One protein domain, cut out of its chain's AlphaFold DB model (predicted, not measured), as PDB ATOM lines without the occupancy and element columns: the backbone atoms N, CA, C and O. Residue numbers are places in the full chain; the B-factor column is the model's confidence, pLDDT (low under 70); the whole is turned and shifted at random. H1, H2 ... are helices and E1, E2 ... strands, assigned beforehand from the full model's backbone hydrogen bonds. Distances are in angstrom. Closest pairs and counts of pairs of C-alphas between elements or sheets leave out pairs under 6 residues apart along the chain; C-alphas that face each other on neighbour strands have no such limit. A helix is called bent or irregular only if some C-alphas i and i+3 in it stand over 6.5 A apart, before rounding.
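What this domain is: This is residues 7 to 94 of the 103 residues of an uncharacterized protein of Metallosphaera prunae (UniProt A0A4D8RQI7). A long two-stranded hairpin, E1 and E2, is bent into a bow that reaches away from a small cluster of three helices; within the cluster, H1 packs on both H2 and H3. The hairpin makes the longest axis, its turn lies far from the helices, and its other end lies near the end of H2. You have 88 printed residues, with three named helices and two named strands in the order H1, H2, E1, E2, H3; the class is mixed, helices and strands, and the sheet, E1 - E2, is antiparallel. The whole is only just compact, close to loose, with a radius of gyration of the C-alphas of 14.3 A, and the C-alphas span 44 by 31 by 22 A.

Where its parts are: Find C-alpha 7 at (61.117, 14.065, 104.288), where H1 begins; it holds residues 7 to 18, 13.9 A from first to last C-alpha. It is irregular, with C-alphas 9 and 12 standing 8.0 A apart. Next comes H2, residues 22 to 35, 19.7 A long and only just irregular, with C-alphas 23 and 26 standing 6.7 A apart. Then read E1, residues 36 to 50, 31.7 A long, which bends by 86 degrees at residue 40. E2, residues 53 to 66, starts with C-alpha 53 at (68.589, 40.579, 105.555) and measures 37.7 A. H3, residues 72 to 85, is 19.6 A long and ends with C-alpha 85 at (64.771, 22.856, 90.444).

How they stand to each other: Begin at H1, which touches H2; their closest C-alphas, those of Ala 7 and Trp 29, are 5.4 A apart, and the helices run opposite ways at a steep tilt of 63 degrees. H1 also touches H3, which meets it with residues 77 to 82 alone; the closest C-alphas are those of Asn 13 and Leu 78, 6.1 A, and the lines are about perpendicular at 84 degrees. H2 and H3 are close but not clearly touching, with the C-alphas of Trp 35 and Val 75 closest at 7.9 A. Now look at E1 and E2, antiparallel neighbours in a hairpin at 164 degrees: N 37 and O 65 are 2.8 A apart and N 50 and O 53 are 2.8 A apart, both within hydrogen-bond range. H1 is apart from E1 and E2, and E1 and H3 are only just apart, at 8.5 A. In H3 every O i to N i+4 pair is within hydrogen-bond range; in H1 it is 6 of 8, in H2 7 of 10.

The domain as a whole: The two C-alphas farthest apart, those of Gly 52 and Glu 68, are 46.1 A from each other. The printed part has no cut, and the four links between named elements are tight. After H3, residues 86 to 94 hold no named element. The mean pLDDT of the printed part is 89.0; look for values under 70 at residue 22 and residues 25 to 28, which belong to H2.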
ATOM      1  N   ALA A   7      62.467  13.537 104.280       88.19
ATOM      2  CA  ALA A   7      61.117  14.065 104.288       88.19
ATOM      3  C   ALA A   7      61.152  15.601 104.291       88.19
ATOM      4  O   ALA A   7      60.495  16.252 103.476       88.19
ATOM      5  N   VAL A   8      61.954  16.207 105.162       88.56
ATOM      6  CA  VAL A   8      62.051  17.670 105.259       88.56
ATOM      7  C   VAL A   8      62.801  18.260 104.065       88.56
ATOM      8  O   VAL A   8      62.369  19.267 103.501       88.56
ATOM      9  N   VAL A   9      63.907  17.633 103.662       91.81
ATOM     10  CA  VAL A   9      64.784  18.113 102.584       91.81
ATOM     11  C   VAL A   9      64.055  18.154 101.240       91.81
ATOM     12  O   VAL A   9      64.119  19.164 100.536       91.81
ATOM     13  N   PHE A  10      63.329  17.087 100.898       91.56
ATOM     14  CA  PHE A  10      62.692  16.927  99.590       91.56
ATOM     15  C   PHE A  10      61.207  17.286  99.570       91.56
ATOM     16  O   PHE A  10      60.559  17.105  98.542       91.56
ATOM     17  N   PHE A  11      60.657  17.833 100.659       88.25
ATOM     18  CA  PHE A  11      59.225  18.117 100.793       88.25
ATOM     19  C   PHE A  11      58.614  18.804  99.561       88.25
ATOM     20  O   PHE A  11      57.617  18.353  98.999       88.25
ATOM     21  N   VAL A  12      59.243  19.888  99.103       89.00
ATOM     22  CA  VAL A  12      58.735  20.663  97.964       89.00
ATOM     23  C   VAL A  12      58.851  19.877  96.654       89.00
ATOM     24  O   VAL A  12      57.990  19.991  95.788       89.00
ATOM     25  N   ASN A  13      59.885  19.052  96.508       92.38
ATOM     26  CA  ASN A  13      60.083  18.224  95.322       92.38
ATOM     27  C   ASN A  13      59.020  17.118  95.244       92.38
ATOM     28  O   ASN A  13      58.483  16.865  94.169       92.38
ATOM     29  N   VAL A  14      58.640  16.526  96.379       89.88
ATOM     30  CA  VAL A  14      57.543  15.546  96.452       89.88
ATOM     31  C   VAL A  14      56.228  16.158  96.002       89.88
ATOM     32  O   VAL A  14      55.521  15.562  95.190       89.88
ATOM     33  N   MET A  15      55.909  17.356  96.498       87.31
ATOM     34  CA  MET A  15      54.715  18.094  96.077       87.31
ATOM     35  C   MET A  15      54.665  18.275  94.567       87.31
ATOM     36  O   MET A  15      53.630  18.066  93.944       87.31
ATOM     37  N   GLU A  16      55.795  18.657  93.980       88.75
ATOM     38  CA  GLU A  16      55.882  18.935  92.551       88.75
ATOM     39  C   GLU A  16      55.809  17.670  91.697       88.75
ATOM     40  O   GLU A  16      55.181  17.700  90.643       88.75
ATOM     41  N   VAL A  17      56.421  16.570  92.138       89.75
ATOM     42  CA  VAL A  17      56.419  15.299  91.397       89.75
ATOM     43  C   VAL A  17      55.067  14.595  91.485       89.75
ATOM     44  O   VAL A  17      54.627  13.992  90.510       89.75
ATOM     45  N   THR A  18      54.399  14.665  92.637       85.00
ATOM     46  CA  THR A  18      53.123  13.965  92.859       85.00
ATOM     47  C   THR A  18      51.898  14.798  92.489       85.00
ATOM     48  O   THR A  18      50.829  14.235  92.266       85.00
ATOM     49  N   GLY A  19      52.016  16.130  92.460       83.94
ATOM     50  CA  GLY A  19      50.882  17.043  92.285       83.94
ATOM     51  C   GLY A  19      49.879  17.014  93.446       83.94
ATOM     52  O   GLY A  19      48.792  17.581  93.331       83.94
ATOM     53  N   LEU A  20      50.210  16.342  94.555       82.75
ATOM     54  CA  LEU A  20      49.300  16.175  95.681       82.75
ATOM     55  C   LEU A  20      49.213  17.455  96.528       82.75
ATOM     56  O   LEU A  20      50.230  18.109  96.784       82.75
ATOM     57  N   PRO A  21      48.011  17.802  97.026       74.44
ATOM     58  CA  PRO A  21      47.857  18.878  97.993       74.44
ATOM     59  C   PRO A  21      48.502  18.493  99.327       74.44
ATOM     60  O   PRO A  21      48.614  17.314  99.666       74.44
ATOM     61  N   ARG A  22      48.872  19.505 100.120       69.81
ATOM     62  CA  ARG A  22      49.652  19.341 101.357       69.81
ATOM     63  C   ARG A  22      49.084  18.310 102.332       69.81
ATOM     64  O   ARG A  22      49.840  17.556 102.929       69.81
ATOM     65  N   GLU A  23      47.767  18.258 102.450       72.88
ATOM     66  CA  GLU A  23      47.039  17.360 103.352       72.88
ATOM     67  C   GLU A  23      47.212  15.877 102.994       72.88
ATOM     68  O   GLU A  23      47.193  15.020 103.870       72.88
ATOM     69  N   LYS A  24      47.437  15.567 101.711       70.50
ATOM     70  CA  LYS A  24      47.656  14.195 101.224       70.50
ATOM     71  C   LYS A  24      49.131  13.794 101.200       70.50
ATOM     72  O   LYS A  24      49.444  12.641 100.905       70.50
ATOM     73  N   LEU A  25      50.041  14.716 101.516       69.88
ATOM     74  CA  LEU A  25      51.475  14.435 101.503       69.88
ATOM     75  C   LEU A  25      51.929  13.599 102.685       69.88
ATOM     76  O   LEU A  25      52.947  12.947 102.526       69.88
ATOM     77  N   CYS A  26      51.214  13.574 103.817       66.19
ATOM     78  CA  CYS A  26      51.643  12.843 105.018       66.19
ATOM     79  C   CYS A  26      52.015  11.382 104.711       66.19
ATOM     80  O   CYS A  26      53.096  10.938 105.075       66.19
ATOM     81  N   ILE A  27      51.200  10.698 103.901       63.31
ATOM     82  CA  ILE A  27      51.445   9.310 103.473       63.31
ATOM     83  C   ILE A  27      52.688   9.200 102.575       63.31
ATOM     84  O   ILE A  27      53.434   8.229 102.630       63.31
ATOM     85  N   THR A  28      52.924  10.191 101.713       68.94
ATOM     86  CA  THR A  28      54.116  10.207 100.844       68.94
ATOM     87  C   THR A  28      55.370  10.593 101.637       68.94
ATOM     88  O   THR A  28      56.480  10.210 101.282       68.94
ATOM     89  N   TRP A  29      55.182  11.332 102.728       71.00
ATOM     90  CA  TRP A  29      56.225  11.786 103.632       71.00
ATOM     91  C   TRP A  29      56.812  10.633 104.438       71.00
ATOM     92  O   TRP A  29      58.030  10.483 104.481       71.00
ATOM     93  N   GLU A  30      55.940   9.799 105.003       75.75
ATOM     94  CA  GLU A  30      56.314   8.582 105.726       75.75
ATOM     95  C   GLU A  30      57.091   7.630 104.811       75.75
ATOM     96  O   GLU A  30      58.202   7.217 105.142       75.75
ATOM     97  N   LYS A  31      56.591   7.410 103.587       80.69
ATOM     98  CA  LYS A  31      57.267   6.578 102.580       80.69
ATOM     99  C   LYS A  31      58.668   7.064 102.228       80.69
ATOM    100  O   LYS A  31      59.542   6.262 101.936       80.69
ATOM    101  N   LEU A  32      58.915   8.371 102.258       86.50
ATOM    102  CA  LEU A  32      60.242   8.907 101.964       86.50
ATOM    103  C   LEU A  32      61.262   8.581 103.054       86.50
ATOM    104  O   LEU A  32      62.409   8.279 102.727       86.50
ATOM    105  N   GLY A  33      60.835   8.605 104.319       85.44
ATOM    106  CA  GLY A  33      61.641   8.121 105.439       85.44
ATOM    107  C   GLY A  33      61.872   6.608 105.384       85.44
ATOM    108  O   GLY A  33      62.926   6.136 105.799       85.44
ATOM    109  N   GLU A  34      60.929   5.852 104.817       88.56
ATOM    110  CA  GLU A  34      61.093   4.414 104.571       88.56
ATOM    111  C   GLU A  34      62.025   4.114 103.393       88.56
ATOM    112  O   GLU A  34      62.740   3.121 103.437       88.56
ATOM    113  N   TRP A  35      62.030   4.934 102.336       93.00
ATOM    114  CA  TRP A  35      62.801   4.694 101.107       93.00
ATOM    115  C   TRP A  35      64.243   5.198 101.171       93.00
ATOM    116  O   TRP A  35      65.131   4.612 100.547       93.00
ATOM    117  N   LEU A  36      64.474   6.303 101.882       93.81
ATOM    118  CA  LEU A  36      65.783   6.936 102.014       93.81
ATOM    119  C   LEU A  36      66.222   6.911 103.473       93.81
ATOM    120  O   LEU A  36      65.724   7.670 104.299       93.81
ATOM    121  N   TRP A  37      67.215   6.083 103.776       93.94
ATOM    122  CA  TRP A  37      67.835   6.064 105.091       93.94
ATOM    123  C   TRP A  37      68.892   7.176 105.199       93.94
ATOM    124  O   TRP A  37      69.826   7.191 104.389       93.94
ATOM    125  N   PRO A  38      68.787   8.113 106.159       94.12
ATOM    126  CA  PRO A  38      69.791   9.155 106.353       94.12
ATOM    127  C   PRO A  38      71.124   8.569 106.832       94.12
ATOM    128  O   PRO A  38      71.220   7.998 107.915       94.12
ATOM    129  N   GLU A  39      72.184   8.785 106.062       94.44
ATOM    130  CA  GLU A  39      73.558   8.464 106.455       94.44
ATOM    131  C   GLU A  39      74.226   9.686 107.112       94.44
ATOM    132  O   GLU A  39      73.779  10.824 106.906       94.44
ATOM    133  N   PRO A  40      75.332   9.520 107.866       92.88
ATOM    134  CA  PRO A  40      76.059  10.647 108.445       92.88
ATOM    135  C   PRO A  40      76.352  11.716 107.390       92.88
ATOM    136  O   PRO A  40      76.948  11.419 106.359       92.88
ATOM    137  N   SER A  41      75.964  12.964 107.616       90.75
ATOM    138  CA  SER A  41      76.126  14.041 106.630       90.75
ATOM    139  C   SER A  41      77.215  15.027 107.042       90.75
ATOM    140  O   SER A  41      77.553  15.128 108.216       90.75
ATOM    141  N   LEU A  42      77.792  15.724 106.064       92.19
ATOM    142  CA  LEU A  42      78.785  16.778 106.290       92.19
ATOM    143  C   LEU A  42      78.110  18.108 106.001       92.19
ATOM    144  O   LEU A  42      77.845  18.398 104.838       92.19
ATOM    145  N   LEU A  43      77.764  18.864 107.036       91.69
ATOM    146  CA  LEU A  43      76.924  20.050 106.914       91.69
ATOM    147  C   LEU A  43      77.545  21.203 107.687       91.69
ATOM    148  O   LEU A  43      77.875  21.048 108.859       91.69
ATOM    149  N   ASP A  44      77.621  22.354 107.033       92.56
ATOM    150  CA  ASP A  44      78.055  23.613 107.617       92.56
ATOM    151  C   ASP A  44      76.924  24.633 107.549       92.56
ATOM    152  O   ASP A  44      76.154  24.694 106.581       92.56
ATOM    153  N   TYR A  45      76.849  25.473 108.576       92.25
ATOM    154  CA  TYR A  45      75.980  26.638 108.565       92.25
ATOM    155  C   TYR A  45      76.680  27.792 107.867       92.25
ATOM    156  O   TYR A  45      77.848  28.080 108.120       92.25
ATOM    157  N   ILE A  46      75.934  28.495 107.026       93.12
ATOM    158  CA  ILE A  46      76.422  29.688 106.344       93.12
ATOM    159  C   ILE A  46      75.422  30.816 106.526       93.12
ATOM    160  O   ILE A  46      74.213  30.604 106.484       93.12
ATOM    161  N   GLN A  47      75.921  32.028 106.724       94.44
ATOM    162  CA  GLN A  47      75.104  33.231 106.694       94.44
ATOM    163  C   GLN A  47      75.283  33.915 105.348       94.44
ATOM    164  O   GLN A  47      76.404  34.113 104.886       94.44
ATOM    165  N   VAL A  48      74.171  34.280 104.718       91.56
ATOM    166  CA  VAL A  48      74.173  35.008 103.451       91.56
ATOM    167  C   VAL A  48      73.250  36.211 103.530       91.56
ATOM    168  O   VAL A  48      72.148  36.137 104.075       91.56
ATOM    169  N   THR A  49      73.696  37.332 102.974       93.50
ATOM    170  CA  THR A  49      72.876  38.541 102.871       93.50
ATOM    171  C   THR A  49      71.971  38.431 101.652       93.50
ATOM    172  O   THR A  49      72.446  38.381 100.519       93.50
ATOM    173  N   TYR A  50      70.660  38.414 101.873       91.12
ATOM    174  CA  TYR A  50      69.654  38.362 100.820       91.12
ATOM    175  C   TYR A  50      68.544  39.375 101.092       91.12
ATOM    176  O   TYR A  50      67.990  39.421 102.189       91.12
ATOM    177  N   ALA A  51      68.228  40.205 100.091       90.94
ATOM    178  CA  ALA A  51      67.232  41.277 100.200       90.94
ATOM    179  C   ALA A  51      67.433  42.177 101.445       90.94
ATOM    180  O   ALA A  51      66.480  42.509 102.149       90.94
ATOM    181  N   GLY A  52      68.692  42.520 101.749       93.94
ATOM    182  CA  GLY A  52      69.062  43.358 102.898       93.94
ATOM    183  C   GLY A  52      68.955  42.675 104.267       93.94
ATOM    184  O   GLY A  52      69.123  43.339 105.284       93.94
ATOM    185  N   LYS A  53      68.682  41.365 104.318       94.06
ATOM    186  CA  LYS A  53      68.589  40.579 105.555       94.06
ATOM    187  C   LYS A  53      69.666  39.504 105.587       94.06
ATOM    188  O   LYS A  53      69.952  38.885 104.565       94.06
ATOM    189  N   VAL A  54      70.227  39.247 106.765       93.88
ATOM    190  CA  VAL A  54      71.097  38.085 106.979       93.88
ATOM    191  C   VAL A  54      70.214  36.857 107.164       93.88
ATOM    192  O   VAL A  54      69.356  36.824 108.046       93.88
ATOM    193  N   VAL A  55      70.409  35.859 106.310       91.88
ATOM    194  CA  VAL A  55      69.692  34.587 106.344       91.88
ATOM    195  C   VAL A  55      70.697  33.484 106.630       91.88
ATOM    196  O   VAL A  55      71.705  33.355 105.936       91.88
ATOM    197  N   THR A  56      70.415  32.668 107.641       92.12
ATOM    198  CA  THR A  56      71.173  31.441 107.888       92.12
ATOM    199  C   THR A  56      70.690  30.356 106.934       92.12
ATOM    200  O   THR A  56      69.487  30.153 106.782       92.12
ATOM    201  N   GLY A  57      71.628  29.661 106.304       91.00
ATOM    202  CA  GLY A  57      71.434  28.509 105.437       91.00
ATOM    203  C   GLY A  57      72.353  27.354 105.831       91.00
ATOM    204  O   GLY A  57      73.097  27.433 106.809       91.00
ATOM    205  N   MET A  58      72.309  26.294 105.032       91.38
ATOM    206  CA  MET A  58      73.159  25.116 105.178       91.38
ATOM    207  C   MET A  58      73.818  24.799 103.840       91.38
ATOM    208  O   MET A  58      73.174  24.892 102.793       91.38
ATOM    209  N   THR A  59      75.088  24.416 103.885       93.50
ATOM    210  CA  THR A  59      75.846  23.901 102.744       93.50
ATOM    211  C   THR A  59      76.532  22.598 103.132       93.50
ATOM    212  O   THR A  59      76.700  22.309 104.314       93.50
ATOM    213  N   GLY A  60      76.906  21.795 102.141       94.25
ATOM    214  CA  GLY A  60      77.643  20.557 102.354       94.25
ATOM    215  C   GLY A  60      77.041  19.376 101.608       94.25
ATOM    216  O   GLY A  60      76.474  19.519 100.525       94.25
ATOM    217  N   LYS A  61      77.208  18.185 102.180       95.25
ATOM    218  CA  LYS A  61      76.851  16.909 101.576       95.25
ATOM    219  C   LYS A  61      75.890  16.133 102.468       95.25
ATOM    220  O   LYS A  61      76.284  15.602 103.507       95.25
ATOM    221  N   LEU A  62      74.663  16.006 101.978       94.50
ATOM    222  CA  LEU A  62      73.671  15.069 102.491       94.50
ATOM    223  C   LEU A  62      73.941  13.681 101.895       94.50
ATOM    224  O   LEU A  62      74.267  13.565 100.709       94.50
ATOM    225  N   ARG A  63      73.859  12.634 102.715       95.19
ATOM    226  CA  ARG A  63      74.040  11.242 102.284       95.19
ATOM    227  C   ARG A  63      72.816  10.421 102.662       95.19
ATOM    228  O   ARG A  63      72.307  10.554 103.773       95.19
ATOM    229  N   TYR A  64      72.400   9.567 101.733       95.38
ATOM    230  CA  TYR A  64      71.263   8.673 101.895       95.38
ATOM    231  C   TYR A  64      71.586   7.306 101.307       95.38
ATOM    232  O   TYR A  64      72.208   7.230 100.244       95.38
ATOM    233  N   SER A  65      71.111   6.264 101.974       95.19
ATOM    234  CA  SER A  65      71.075   4.900 101.459       95.19
ATOM    235  C   SER A  65      69.660   4.587 100.975       95.19
ATOM    236  O   SER A  65      68.678   4.979 101.606       95.19
ATOM    237  N   LEU A  66      69.547   3.894  99.842       94.38
ATOM    238  CA  LEU A  66      68.270   3.349  99.385       94.38
ATOM    239  C   LEU A  66      67.956   2.091 100.190       94.38
ATOM    240  O   LEU A  66      68.776   1.175 100.242       94.38
ATOM    241  N   THR A  67      66.774   2.040 100.791       94.12
ATOM    242  CA  THR A  67      66.301   0.838 101.480       94.12
ATOM    243  C   THR A  67      65.789  -0.205 100.483       94.12
ATOM    244  O   THR A  67      65.567   0.079  99.303       94.12
ATOM    245  N   GLU A  68      65.587  -1.441 100.942       91.50
ATOM    246  CA  GLU A  68      65.091  -2.533 100.089       91.50
ATOM    247  C   GLU A  68      63.653  -2.312  99.604       91.50
ATOM    248  O   GLU A  68      63.303  -2.727  98.502       91.50
ATOM    249  N   CYS A  69      62.828  -1.620 100.395       90.19
ATOM    250  CA  CYS A  69      61.447  -1.286 100.046       90.19
ATOM    251  C   CYS A  69      61.321  -0.007  99.201       90.19
ATOM    252  O   CYS A  69      60.203   0.428  98.911       90.19
ATOM    253  N   ALA A  70      62.443   0.610  98.814       89.56
ATOM    254  CA  ALA A  70      62.439   1.861  98.077       89.56
ATOM    255  C   ALA A  70      61.833   1.714  96.675       89.56
ATOM    256  O   ALA A  70      62.321   0.946  95.840       89.56
ATOM    257  N   ASP A  71      60.832   2.543  96.375       90.75
ATOM    258  CA  ASP A  71      60.380   2.760  95.001       90.75
ATOM    259  C   ASP A  71      61.433   3.580  94.241       90.75
ATOM    260  O   ASP A  71      61.477   4.815  94.291       90.75
ATOM    261  N   ARG A  72      62.313   2.869  93.533       91.25
ATOM    262  CA  ARG A  72      63.453   3.458  92.820       91.25
ATOM    263  C   ARG A  72      63.034   4.435  91.726       91.25
ATOM    264  O   ARG A  72      63.739   5.422  91.522       91.25
ATOM    265  N   ASP A  73      61.909   4.207  91.054       91.62
ATOM    266  CA  ASP A  73      61.437   5.096  89.989       91.62
ATOM    267  C   ASP A  73      60.924   6.412  90.571       91.62
ATOM    268  O   ASP A  73      61.241   7.492  90.061       91.62
ATOM    269  N   SER A  74      60.180   6.341  91.677       89.88
ATOM    270  CA  SER A  74      59.738   7.530  92.407       89.88
ATOM    271  C   SER A  74      60.916   8.308  92.993       89.88
ATOM    272  O   SER A  74      60.974   9.532  92.845       89.88
ATOM    273  N   VAL A  75      61.901   7.620  93.582       92.06
ATOM    274  CA  VAL A  75      63.126   8.268  94.073       92.06
ATOM    275  C   VAL A  75      63.900   8.914  92.922       92.06
ATOM    276  O   VAL A  75      64.337  10.056  93.048       92.06
ATOM    277  N   LYS A  76      64.032   8.250  91.771       93.25
ATOM    278  CA  LYS A  76      64.715   8.825  90.606       93.25
ATOM    279  C   LYS A  76      64.033  10.108  90.128       93.25
ATOM    280  O   LYS A  76      64.706  11.126  89.993       93.25
ATOM    281  N   LYS A  77      62.706  10.097  89.953       93.38
ATOM    282  CA  LYS A  77      61.926  11.293  89.567       93.38
ATOM    283  C   LYS A  77      62.088  12.431  90.574       93.38
ATOM    284  O   LYS A  77      62.212  13.594  90.190       93.38
ATOM    285  N   LEU A  78      62.108  12.098  91.864       93.69
ATOM    286  CA  LEU A  78      62.346  13.060  92.935       93.69
ATOM    287  C   LEU A  78      63.731  13.707  92.816       93.69
ATOM    288  O   LEU A  78      63.843  14.931  92.879       93.69
ATOM    289  N   LEU A  79      64.775  12.900  92.617       94.44
ATOM    290  CA  LEU A  79      66.150  13.376  92.480       94.44
ATOM    291  C   LEU A  79      66.345  14.203  91.200       94.44
ATOM    292  O   LEU A  79      66.986  15.248  91.253       94.44
ATOM    293  N   GLU A  80      65.743  13.809  90.075       95.69
ATOM    294  CA  GLU A  80      65.743  14.594  88.830       95.69
ATOM    295  C   GLU A  80      65.066  15.962  89.019       95.69
ATOM    296  O   GLU A  80      65.577  16.998  88.573       95.69
ATOM    297  N   ASN A  81      63.944  16.001  89.743       95.56
ATOM    298  CA  ASN A  81      63.290  17.253  90.113       95.56
ATOM    299  C   ASN A  81      64.180  18.109  91.036       95.56
ATOM    300  O   ASN A  81      64.305  19.315  90.824       95.56
ATOM    301  N   ALA A  82      64.844  17.499  92.021       95.38
ATOM    302  CA  ALA A  82      65.752  18.197  92.927       95.38
ATOM    303  C   ALA A  82      66.974  18.782  92.204       95.38
ATOM    304  O   ALA A  82      67.329  19.929  92.456       95.38
ATOM    305  N   VAL A  83      67.580  18.053  91.266       95.56
ATOM    306  CA  VAL A  83      68.705  18.557  90.457       95.56
ATOM    307  C   VAL A  83      68.268  19.714  89.559       95.56
ATOM    308  O   VAL A  83      68.951  20.732  89.486       95.56
ATOM    309  N   SER A  84      67.118  19.589  88.895       94.88
ATOM    310  CA  SER A  84      66.648  20.608  87.947       94.88
ATOM    311  C   SER A  84      66.120  21.873  88.624       94.88
ATOM    312  O   SER A  84      66.277  22.971  88.088       94.88
ATOM    313  N   ARG A  85      65.485  21.745  89.793       95.19
ATOM    314  CA  ARG A  85      64.771  22.856  90.444       95.19
ATOM    315  C   ARG A  85      65.370  23.285  91.774       95.19
ATOM    316  O   ARG A  85      64.995  24.347  92.262       95.19
ATOM    317  N   GLY A  86      66.273  22.503  92.351       95.62
ATOM    318  CA  GLY A  86      66.775  22.670  93.712       95.62
ATOM    319  C   GLY A  86      65.829  22.114  94.784       95.62
ATOM    320  O   GLY A  86      64.734  21.622  94.493       95.62
ATOM    321  N   ILE A  87      66.238  22.265  96.044       94.00
ATOM    322  CA  ILE A  87      65.493  21.891  97.260       94.00
ATOM    323  C   ILE A  87      65.109  23.125  98.098       94.00
ATOM    324  O   ILE A  87      65.723  24.188  97.993       94.00
ATOM    325  N   GLY A  88      64.080  23.004  98.939       89.06
ATOM    326  CA  GLY A  88      63.632  24.083  99.830       89.06
ATOM    327  C   GLY A  88      62.780  25.183  99.167       89.06
ATOM    328  O   GLY A  88      62.200  25.012  98.094       89.06
ATOM    329  N   THR A  89      62.641  26.326  99.847       79.81
ATOM    330  CA  THR A  89      61.600  27.335  99.555       79.81
ATOM    331  C   THR A  89      62.042  28.457  98.609       79.81
ATOM    332  O   THR A  89      61.266  28.865  97.749       79.81
ATOM    333  N   SER A  90      63.285  28.939  98.690       85.81
ATOM    334  CA  SER A  90      63.775  30.095  97.905       85.81
ATOM    335  C   SER A  90      64.527  29.715  96.620       85.81
ATOM    336  O   SER A  90      65.397  30.452  96.158       85.81
ATOM    337  N   ARG A  91      64.168  28.578  96.014       91.75
ATOM    338  CA  ARG A  91      64.840  27.984  94.842       91.75
ATOM    339  C   ARG A  91      64.968  28.926  93.643       91.75
ATOM    340  O   ARG A  91      66.027  29.027  93.031       91.75
ATOM    341  N   ARG A  92      63.909  29.691  93.355       89.06
ATOM    342  CA  ARG A  92      63.889  30.679  92.256       89.06
ATOM    343  C   ARG A  92      64.889  31.825  92.447       89.06
ATOM    344  O   ARG A  92      65.241  32.474  91.473       89.06
ATOM    345  N   ASN A  93      65.377  32.029  93.671       90.06
ATOM    346  CA  ASN A  93      66.338  33.076  94.017       90.06
ATOM    347  C   ASN A  93      67.781  32.541  94.084       90.06
ATOM    348  O   ASN A  93      68.651  33.191  94.651       90.06
ATOM    349  N   GLY A  94      68.036  31.337  93.556       88.81
ATOM    350  CA  GLY A  94      69.367  30.721  93.512       88.81
ATOM    351  C   GLY A  94      69.735  29.868  94.731       88.81
ATOM    352  O   GLY A  94      70.804  29.259  94.728       88.81
TER     353      GLY A  94